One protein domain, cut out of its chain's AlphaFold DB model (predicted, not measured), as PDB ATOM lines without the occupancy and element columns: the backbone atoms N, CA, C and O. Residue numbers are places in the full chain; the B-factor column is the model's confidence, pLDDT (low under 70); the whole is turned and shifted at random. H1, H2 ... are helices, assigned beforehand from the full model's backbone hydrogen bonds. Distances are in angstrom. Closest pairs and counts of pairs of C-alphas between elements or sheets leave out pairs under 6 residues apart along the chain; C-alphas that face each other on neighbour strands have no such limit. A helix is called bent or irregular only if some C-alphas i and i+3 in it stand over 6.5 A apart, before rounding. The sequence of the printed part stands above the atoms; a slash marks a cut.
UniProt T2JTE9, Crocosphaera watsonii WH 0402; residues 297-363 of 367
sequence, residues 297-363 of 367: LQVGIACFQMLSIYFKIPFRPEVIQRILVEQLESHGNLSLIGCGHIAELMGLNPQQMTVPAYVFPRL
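This is residues 297 to 363 of the 367 residues of a protein of Crocosphaera watsonii WH 0402 (UniProt T2JTE9). Three helices, H1, H2 and H3, form a small, loosely packed group with their centres in a triangle: H2 and H3 lie side by side as a hairpin, and H1 slants across them, meeting H2 with its residues 297 to 301. From the end of H3 an arm of chain leads away to the short helix H4, and residues 356 to 362 there stick out free of the rest. The arm makes the length of the whole, whose C-alphas span 37 by 30 by 18 A. The printed part has 67 residues with four named helices, in the order H1, H2, H3, H4, and no named strand; the class is all helix. It is only just compact, close to loose, with a radius of gyration of the C-alphas of 13.0 A.

H1 and H2 are the longest helices, with 15 residues each. H1, residues 297 to 311, begins at C-alpha 297 (15.942, 18.302, 21.161) and measures 21.5 A from first to last C-alpha. H2, residues 317 to 331, measures 20.8 A and begins at C-alpha 317 (14.145, 29.545, 20.436). H3, residues 336 to 345, measures 14.4 A. H4, residues 357 to 362, measures 9.9 A and ends at C-alpha 362 (41.972, 22.276, 34.345). H4 is irregular, but only just: C-alphas 358 and 361 are 6.9 A apart.

H1 touches H2 with residues 297 to 301 alone, and their closest C-alphas, those of Leu 297 and Leu 324, are 6.4 A apart. The two form a helical hairpin, running opposite ways at a steep tilt of 44 degrees. H2 and H3 form a second helical hairpin, at a shallow tilt of 23 degrees, opposite ways. They only just touch, with 3 pairs of C-alphas within 8 A; the closest are those of Ile 320 and Ile 342, 6.9 A apart. H1 and H3 are close but not clearly touching, with the C-alphas of Phe 304 and Ala 343 closest at 7.6 A. These two run the same way at a steep tilt of 48 degrees. H4 is apart from H1, H2 and H3. In H1, H2 and H3 every O i to N i+4 pair is within hydrogen-bond range; in H4 0 of 2 are, beside 2 of 3 O i to N i+3 pairs.

The two C-alphas farthest apart, those of Glu 318 and Tyr 358, are 37.5 A from each other. The printed part has no cut. The links from H1 to H2 and from H2 to H3 are tight, and the link from H3 to H4, 11 residues, is long. The mean pLDDT of the printed part is 82.9, and residues 357 to 363 are under 70.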
ATOM      1  N   LEU A 297      16.288  16.966  21.644       86.81
ATOM      2  CA  LEU A 297      15.942  18.302  21.161       86.81
ATOM      3  C   LEU A 297      15.828  19.320  22.305       86.81
ATOM      4  O   LEU A 297      16.438  20.383  22.245       86.81
ATOM      5  N   GLN A 298      15.069  18.997  23.357       86.94
ATOM      6  CA  GLN A 298      14.908  19.883  24.515       86.94
ATOM      7  C   GLN A 298      16.227  20.102  25.260       86.94
ATOM      8  O   GLN A 298      16.472  21.206  25.728       86.94
ATOM      9  N   VAL A 299      17.081  19.078  25.347       88.25
ATOM     10  CA  VAL A 299      18.421  19.175  25.940       88.25
ATOM     11  C   VAL A 299      19.290  20.132  25.125       88.25
ATOM     12  O   VAL A 299      19.897  21.028  25.700       88.25
ATOM     13  N   GLY A 300      19.297  20.007  23.794       88.62
ATOM     14  CA  GLY A 300      20.015  20.937  22.919       88.62
ATOM     15  C   GLY A 300      19.553  22.387  23.102       88.62
ATOM     16  O   GLY A 300      20.378  23.270  23.327       88.62
ATOM     17  N   ILE A 301      18.236  22.626  23.084       89.50
ATOM     18  CA  ILE A 301      17.649  23.960  23.308       89.50
ATOM     19  C   ILE A 301      18.034  24.497  24.692       89.50
ATOM     20  O   ILE A 301      18.472  25.641  24.798       89.50
ATOM     21  N   ALA A 302      17.920  23.672  25.735       90.62
ATOM     22  CA  ALA A 302      18.256  24.047  27.103       90.62
ATOM     23  C   ALA A 302      19.728  24.458  27.239       90.62
ATOM     24  O   ALA A 302      20.011  25.495  27.833       90.62
ATOM     25  N   CYS A 303      20.666  23.715  26.642       90.19
ATOM     26  CA  CYS A 303      22.089  24.065  26.654       90.19
ATOM     27  C   CYS A 303      22.346  25.464  26.078       90.19
ATOM     28  O   CYS A 303      23.009  26.283  26.717       90.19
ATOM     29  N   PHE A 304      21.777  25.771  24.910       90.81
ATOM     30  CA  PHE A 304      21.923  27.092  24.298       90.81
ATOM     31  C   PHE A 304      21.182  28.187  25.074       90.81
ATOM     32  O   PHE A 304      21.673  29.310  25.169       90.81
ATOM     33  N   GLN A 305      20.046  27.876  25.694       90.12
ATOM     34  CA  GLN A 305      19.339  28.823  26.551       90.12
ATOM     35  C   GLN A 305      20.141  29.165  27.815       90.12
ATOM     36  O   GLN A 305      20.172  30.314  28.246       90.12
ATOM     37  N   MET A 306      20.829  28.192  28.408       90.12
ATOM     38  CA  MET A 306      21.695  28.454  29.557       90.12
ATOM     39  C   MET A 306      22.897  29.326  29.164       90.12
ATOM     40  O   MET A 306      23.217  30.279  29.875       90.12
ATOM     41  N   LEU A 307      23.508  29.063  28.000       87.81
ATOM     42  CA  LEU A 307      24.569  29.917  27.452       87.81
ATOM     43  C   LEU A 307      24.072  31.343  27.192       87.81
ATOM     44  O   LEU A 307      24.782  32.301  27.493       87.81
ATOM     45  N   SER A 308      22.852  31.504  26.672       89.38
ATOM     46  CA  SER A 308      22.316  32.829  26.366       89.38
ATOM     47  C   SER A 308      22.043  33.664  27.612       89.38
ATOM     48  O   SER A 308      22.380  34.848  27.640       89.38
ATOM     49  N   ILE A 309      21.514  33.037  28.668       84.25
ATOM     50  CA  ILE A 309      21.314  33.685  29.968       84.25
ATOM     51  C   ILE A 309      22.665  34.074  30.582       84.25
ATOM     52  O   ILE A 309      22.804  35.189  31.084       84.25
ATOM     53  N   TYR A 310      23.666  33.192  30.507       83.50
ATOM     54  CA  TYR A 310      24.997  33.445  31.062       83.50
ATOM     55  C   TYR A 310      25.716  34.608  30.361       83.50
ATOM     56  O   TYR A 310      26.160  35.549  31.017       83.50
ATOM     57  N   PHE A 311      25.778  34.587  29.025       82.94
ATOM     58  CA  PHE A 311      26.437  35.628  28.226       82.94
ATOM     59  C   PHE A 311      25.558  36.863  27.967       82.94
ATOM     60  O   PHE A 311      26.010  37.809  27.326       82.94
ATOM     61  N   LYS A 312      24.315  36.878  28.471       85.56
ATOM     62  CA  LYS A 312      23.323  37.952  28.277       85.56
ATOM     63  C   LYS A 312      23.066  38.285  26.799       85.56
ATOM     64  O   LYS A 312      22.893  39.446  26.435       85.56
ATOM     65  N   ILE A 313      23.023  37.257  25.954       87.69
ATOM     66  CA  ILE A 313      22.765  37.382  24.512       87.69
ATOM     67  C   ILE A 313      21.293  37.072  24.182       87.69
ATOM     68  O   ILE A 313      20.672  36.242  24.853       87.69
ATOM     69  N   PRO A 314      20.701  37.706  23.150       81.06
ATOM     70  CA  PRO A 314      19.326  37.428  22.743       81.06
ATOM     71  C   PRO A 314      19.137  35.965  22.323       81.06
ATOM     72  O   PRO A 314      19.887  35.442  21.504       81.06
ATOM     73  N   PHE A 315      18.089  35.316  22.833       87.81
ATOM     74  CA  PHE A 315      17.775  33.921  22.524       87.81
ATOM     75  C   PHE A 315      16.533  33.823  21.635       87.81
ATOM     76  O   PHE A 315      15.460  34.281  22.024       87.81
ATOM     77  N   ARG A 316      16.675  33.229  20.442       86.25
ATOM     78  CA  ARG A 316      15.575  32.995  19.487       86.25
ATOM     79  C   ARG A 316      15.258  31.494  19.419       86.25
ATOM     80  O   ARG A 316      15.866  30.793  18.603       86.25
ATOM     81  N   PRO A 317      14.366  30.981  20.284       81.62
ATOM     82  CA  PRO A 317      14.145  29.545  20.436       81.62
ATOM     83  C   PRO A 317      13.659  28.881  19.147       81.62
ATOM     84  O   PRO A 317      14.062  27.759  18.863       81.62
ATOM     85  N   GLU A 318      12.867  29.570  18.324       86.38
ATOM     86  CA  GLU A 318      12.273  29.015  17.104       86.38
ATOM     87  C   GLU A 318      13.329  28.714  16.031       86.38
ATOM     88  O   GLU A 318      13.253  27.700  15.332       86.38
ATOM     89  N   VAL A 319      14.342  29.580  15.911       85.06
ATOM     90  CA  VAL A 319      15.440  29.418  14.943       85.06
ATOM     91  C   VAL A 319      16.343  28.262  15.362       85.06
ATOM     92  O   VAL A 319      16.655  27.393  14.551       85.06
ATOM     93  N   ILE A 320      16.713  28.222  16.643       87.06
ATOM     94  CA  ILE A 320      17.571  27.174  17.206       87.06
ATOM     95  C   ILE A 320      16.855  25.822  17.157       87.06
ATOM     96  O   ILE A 320      17.444  24.831  16.733       87.06
ATOM     97  N   GLN A 321      15.567  25.780  17.511       88.50
ATOM     98  CA  GLN A 321      14.750  24.573  17.426       88.50
ATOM     99  C   GLN A 321      14.705  24.026  15.998       88.50
ATOM    100  O   GLN A 321      14.884  22.826  15.819       88.50
ATOM    101  N   ARG A 322      14.511  24.880  14.984       86.19
ATOM    102  CA  ARG A 322      14.481  24.443  13.581       86.19
ATOM    103  C   ARG A 322      15.792  23.773  13.160       86.19
ATOM    104  O   ARG A 322      15.751  22.696  12.578       86.19
ATOM    105  N   ILE A 323      16.931  24.381  13.494       85.44
ATOM    106  CA  ILE A 323      18.260  23.848  13.153       85.44
ATOM    107  C   ILE A 323      18.532  22.538  13.904       85.44
ATOM    108  O   ILE A 323      19.038  21.582  13.322       85.44
ATOM    109  N   LEU A 324      18.173  22.464  15.190       86.44
ATOM    110  CA  LEU A 324      18.350  21.251  15.991       86.44
ATOM    111  C   LEU A 324      17.467  20.097  15.501       86.44
ATOM    112  O   LEU A 324      17.930  18.961  15.488       86.44
ATOM    113  N   VAL A 325      16.223  20.371  15.087       87.94
ATOM    114  CA  VAL A 325      15.337  19.367  14.472       87.94
ATOM    115  C   VAL A 325      15.959  18.839  13.182       87.94
ATOM    116  O   VAL A 325      16.103  17.631  13.039       87.94
ATOM    117  N   GLU A 326      16.414  19.728  12.298       85.50
ATOM    118  CA  GLU A 326      17.045  19.347  11.029       85.50
ATOM    119  C   GLU A 326      18.308  18.491  11.239       85.50
ATOM    120  O   GLU A 326      18.496  17.480  10.563       85.50
ATOM    121  N   GLN A 327      19.152  18.831  12.218       83.25
ATOM    122  CA  GLN A 327      20.343  18.046  12.575       83.25
ATOM    123  C   GLN A 327      19.991  16.674  13.173       83.25
ATOM    124  O   GLN A 327      20.606  15.665  12.823       83.25
ATOM    125  N   LEU A 328      18.986  16.614  14.051       85.12
ATOM    126  CA  LEU A 328      18.550  15.364  14.677       85.12
ATOM    127  C   LEU A 328      17.877  14.416  13.678       85.12
ATOM    128  O   LEU A 328      18.103  13.212  13.752       85.12
ATOM    129  N   GLU A 329      17.087  14.939  12.740       84.75
ATOM    130  CA  GLU A 329      16.431  14.141  11.697       84.75
ATOM    131  C   GLU A 329      17.425  13.618  10.649       84.75
ATOM    132  O   GLU A 329      17.277  12.493  10.173       84.75
ATOM    133  N   SER A 330      18.451  14.403  10.306       79.19
ATOM    134  CA  SER A 330      19.439  14.043   9.278       79.19
ATOM    135  C   SER A 330      20.551  13.113   9.773       79.19
ATOM    136  O   SER A 330      20.958  12.208   9.045       79.19
ATOM    137  N   HIS A 331      21.045  13.310  11.000       72.75
ATOM    138  CA  HIS A 331      22.219  12.595  11.520       72.75
ATOM    139  C   HIS A 331      21.930  11.721  12.751       72.75
ATOM    140  O   HIS A 331      22.797  10.954  13.172       72.75
ATOM    141  N   GLY A 332      20.732  11.805  13.340       75.81
ATOM    142  CA  GLY A 332      20.340  11.032  14.525       75.81
ATOM    143  C   GLY A 332      21.010  11.472  15.834       75.81
ATOM    144  O   GLY A 332      20.689  10.935  16.895       75.81
ATOM    145  N   ASN A 333      21.932  12.439  15.794       79.25
ATOM    146  CA  ASN A 333      22.618  13.003  16.953       79.25
ATOM    147  C   ASN A 333      22.953  14.493  16.751       79.25
ATOM    148  O   ASN A 333      22.868  15.029  15.649       79.25
ATOM    149  N   LEU A 334      23.326  15.170  17.841       79.12
ATOM    150  CA  LEU A 334      23.833  16.541  17.796       79.12
ATOM    151  C   LEU A 334      25.354  16.503  17.628       79.12
ATOM    152  O   LEU A 334      26.074  16.117  18.550       79.12
ATOM    153  N   SER A 335      25.842  16.884  16.449       83.62
ATOM    154  CA  SER A 335      27.281  16.963  16.187       83.62
ATOM    155  C   SER A 335      27.898  18.210  16.835       83.62
ATOM    156  O   SER A 335      27.282  19.275  16.868       83.62
ATOM    157  N   LEU A 336      29.148  18.108  17.308       83.31
ATOM    158  CA  LEU A 336      29.879  19.259  17.866       83.31
ATOM    159  C   LEU A 336      30.048  20.392  16.840       83.31
ATOM    160  O   LEU A 336      29.998  21.561  17.209       83.31
ATOM    161  N   ILE A 337      30.190  20.041  15.559       82.94
ATOM    162  CA  ILE A 337      30.266  20.997  14.447       82.94
ATOM    163  C   ILE A 337      28.937  21.754  14.313       82.94
ATOM    164  O   ILE A 337      28.926  22.981  14.265       82.94
ATOM    165  N   GLY A 338      27.806  21.041  14.338       84.44
ATOM    166  CA  GLY A 338      26.478  21.656  14.320       84.44
ATOM    167  C   GLY A 338      26.236  22.560  15.532       84.44
ATOM    168  O   GLY A 338      25.704  23.659  15.387       84.44
ATOM    169  N   CYS A 339      26.694  22.149  16.717       86.62
ATOM    170  CA  CYS A 339      26.645  22.993  17.910       86.62
ATOM    171  C   CYS A 339      27.493  24.267  17.767       86.62
ATOM    172  O   CYS A 339      27.065  25.325  18.226       86.62
ATOM    173  N   GLY A 340      28.654  24.179  17.108       87.50
ATOM    174  CA  GLY A 340      29.484  25.332  16.758       87.50
ATOM    175  C   GLY A 340      28.727  26.341  15.893       87.50
ATOM    176  O   GLY A 340      28.595  27.496  16.279       87.50
ATOM    177  N   HIS A 341      28.112  25.904  14.793       86.19
ATOM    178  CA  HIS A 341      27.346  26.813  13.928       86.19
ATOM    179  C   HIS A 341      26.177  27.499  14.657       86.19
ATOM    180  O   HIS A 341      25.905  28.676  14.433       86.19
ATOM    181  N   ILE A 342      25.485  26.792  15.559       88.31
ATOM    182  CA  ILE A 342      24.414  27.395  16.368       88.31
ATOM    183  C   ILE A 342      24.984  28.455  17.323       88.31
ATOM    184  O   ILE A 342      24.397  29.526  17.460       88.31
ATOM    185  N   ALA A 343      26.131  28.189  17.953       88.94
ATOM    186  CA  ALA A 343      26.801  29.160  18.815       88.94
ATOM    187  C   ALA A 343      27.254  30.414  18.037       88.94
ATOM    188  O   ALA A 343      27.067  31.524  18.533       88.94
ATOM    189  N   GLU A 344      27.752  30.266  16.804       89.19
ATOM    190  CA  GLU A 344      28.065  31.399  15.913       89.19
ATOM    191  C   GLU A 344      26.832  32.243  15.585       89.19
ATOM    192  O   GLU A 344      26.865  33.467  15.697       89.19
ATOM    193  N   LEU A 345      25.704  31.602  15.256       87.44
ATOM    194  CA  LEU A 345      24.433  32.296  15.003       87.44
ATOM    195  C   LEU A 345      23.925  33.074  16.225       87.44
ATOM    196  O   LEU A 345      23.210  34.066  16.078       87.44
ATOM    197  N   MET A 346      24.289  32.627  17.426       86.50
ATOM    198  CA  MET A 346      24.003  33.307  18.687       86.50
ATOM    199  C   MET A 346      24.971  34.467  18.990       86.50
ATOM    200  O   MET A 346      24.772  35.178  19.974       86.50
ATOM    201  N   GLY A 347      25.986  34.686  18.147       84.94
ATOM    202  CA  GLY A 347      26.990  35.739  18.301       84.94
ATOM    203  C   GLY A 347      28.206  35.335  19.138       84.94
ATOM    204  O   GLY A 347      28.917  36.208  19.629       84.94
ATOM    205  N   LEU A 348      28.438  34.034  19.338       87.88
ATOM    206  CA  LEU A 348      29.636  33.510  19.998       87.88
ATOM    207  C   LEU A 348      30.707  33.155  18.958       87.88
ATOM    208  O   LEU A 348      30.394  32.895  17.804       87.88
ATOM    209  N   ASN A 349      31.970  33.074  19.383       86.25
ATOM    210  CA  ASN A 349      33.086  32.614  18.547       86.25
ATOM    211  C   ASN A 349      33.572  31.235  19.031       86.25
ATOM    212  O   ASN A 349      34.566  31.157  19.758       86.25
ATOM    213  N   PRO A 350      32.855  30.140  18.721       87.69
ATOM    214  CA  PRO A 350      33.253  28.803  19.129       87.69
ATOM    215  C   PRO A 350      34.508  28.351  18.380       87.69
ATOM    216  O   PRO A 350      34.700  28.637  17.202       87.69
ATOM    217  N   GLN A 351      35.351  27.580  19.061       82.44
ATOM    218  CA  GLN A 351      36.487  26.904  18.447       82.44
ATOM    219  C   GLN A 351      36.437  25.421  18.787       82.44
ATOM    220  O   GLN A 351      36.259  25.039  19.945       82.44
ATOM    221  N   GLN A 352      36.607  24.575  17.774       81.75
ATOM    222  CA  GLN A 352      36.748  23.143  17.988       81.75
ATOM    223  C   GLN A 352      38.204  22.837  18.345       81.75
ATOM    224  O   GLN A 352      39.110  23.081  17.552       81.75
ATOM    225  N   MET A 353      38.426  22.267  19.527       79.56
ATOM    226  CA  MET A 353      39.745  21.812  19.959       79.56
ATOM    227  C   MET A 353      39.711  20.363  20.429       79.56
ATOM    228  O   MET A 353      38.726  19.898  21.000       79.56
ATOM    229  N   THR A 354      40.812  19.654  20.194       79.62
ATOM    230  CA  THR A 354      41.049  18.330  20.774       79.62
ATOM    231  C   THR A 354      41.918  18.514  22.005       79.62
ATOM    232  O   THR A 354      43.034  19.016  21.899       79.62
ATOM    233  N   VAL A 355      41.404  18.121  23.168       74.62
ATOM    234  CA  VAL A 355      42.101  18.284  24.444       74.62
ATOM    235  C   VAL A 355      42.283  16.910  25.093       74.62
ATOM    236  O   VAL A 355      41.315  16.147  25.161       74.62
ATOM    237  N   PRO A 356      43.487  16.560  25.580       71.31
ATOM    238  CA  PRO A 356      43.684  15.334  26.345       71.31
ATOM    239  C   PRO A 356      42.796  15.297  27.598       71.31
ATOM    240  O   PRO A 356      42.683  16.292  28.314       71.31
ATOM    241  N   ALA A 357      42.203  14.138  27.904       68.38
ATOM    242  CA  ALA A 357      41.212  14.000  28.980       68.38
ATOM    243  C   ALA A 357      41.721  14.454  30.366       68.38
ATOM    244  O   ALA A 357      40.947  14.978  31.163       68.38
ATOM    245  N   TYR A 358      43.023  14.323  30.642       66.69
ATOM    246  CA  TYR A 358      43.627  14.749  31.911       66.69
ATOM    247  C   TYR A 358      43.647  16.277  32.111       66.69
ATOM    248  O   TYR A 358      43.814  16.748  33.232       66.69
ATOM    249  N   VAL A 359      43.466  17.066  31.046       66.44
ATOM    250  CA  VAL A 359      43.383  18.537  31.107       66.44
ATOM    251  C   VAL A 359      41.949  18.999  31.381       66.44
ATOM    252  O   VAL A 359      41.743  20.141  31.775       66.44
ATOM    253  N   PHE A 360      40.947  18.127  31.232       65.94
ATOM    254  CA  PHE A 360      39.535  18.486  31.391       65.94
ATOM    255  C   PHE A 360      39.207  19.138  32.753       65.94
ATOM    256  O   PHE A 360      38.522  20.160  32.754       65.94
ATOM    257  N   PRO A 361      39.755  18.673  33.899       66.81
ATOM    258  CA  PRO A 361      39.578  19.347  35.192       66.81
ATOM    259  C   PRO A 361      40.249  20.731  35.279       66.81
ATOM    260  O   PRO A 361      39.928  21.527  36.157       66.81
ATOM    261  N   ARG A 362      41.203  21.023  34.386       54.56
ATOM    262  CA  ARG A 362      41.972  22.276  34.345       54.56
ATOM    263  C   ARG A 362      41.329  23.337  33.448       54.56
ATOM    264  O   ARG A 362      41.778  24.482  33.462       54.56
ATOM    265  N   LEU A 363      40.294  22.987  32.678       63.72
ATOM    266  CA  LEU A 363      39.580  23.938  31.831       63.72
ATOM    267  C   LEU A 363      38.899  25.005  32.696       63.72
ATOM    268  O   LEU A 363      38.225  24.698  33.681       63.72
TER     269      LEU A 363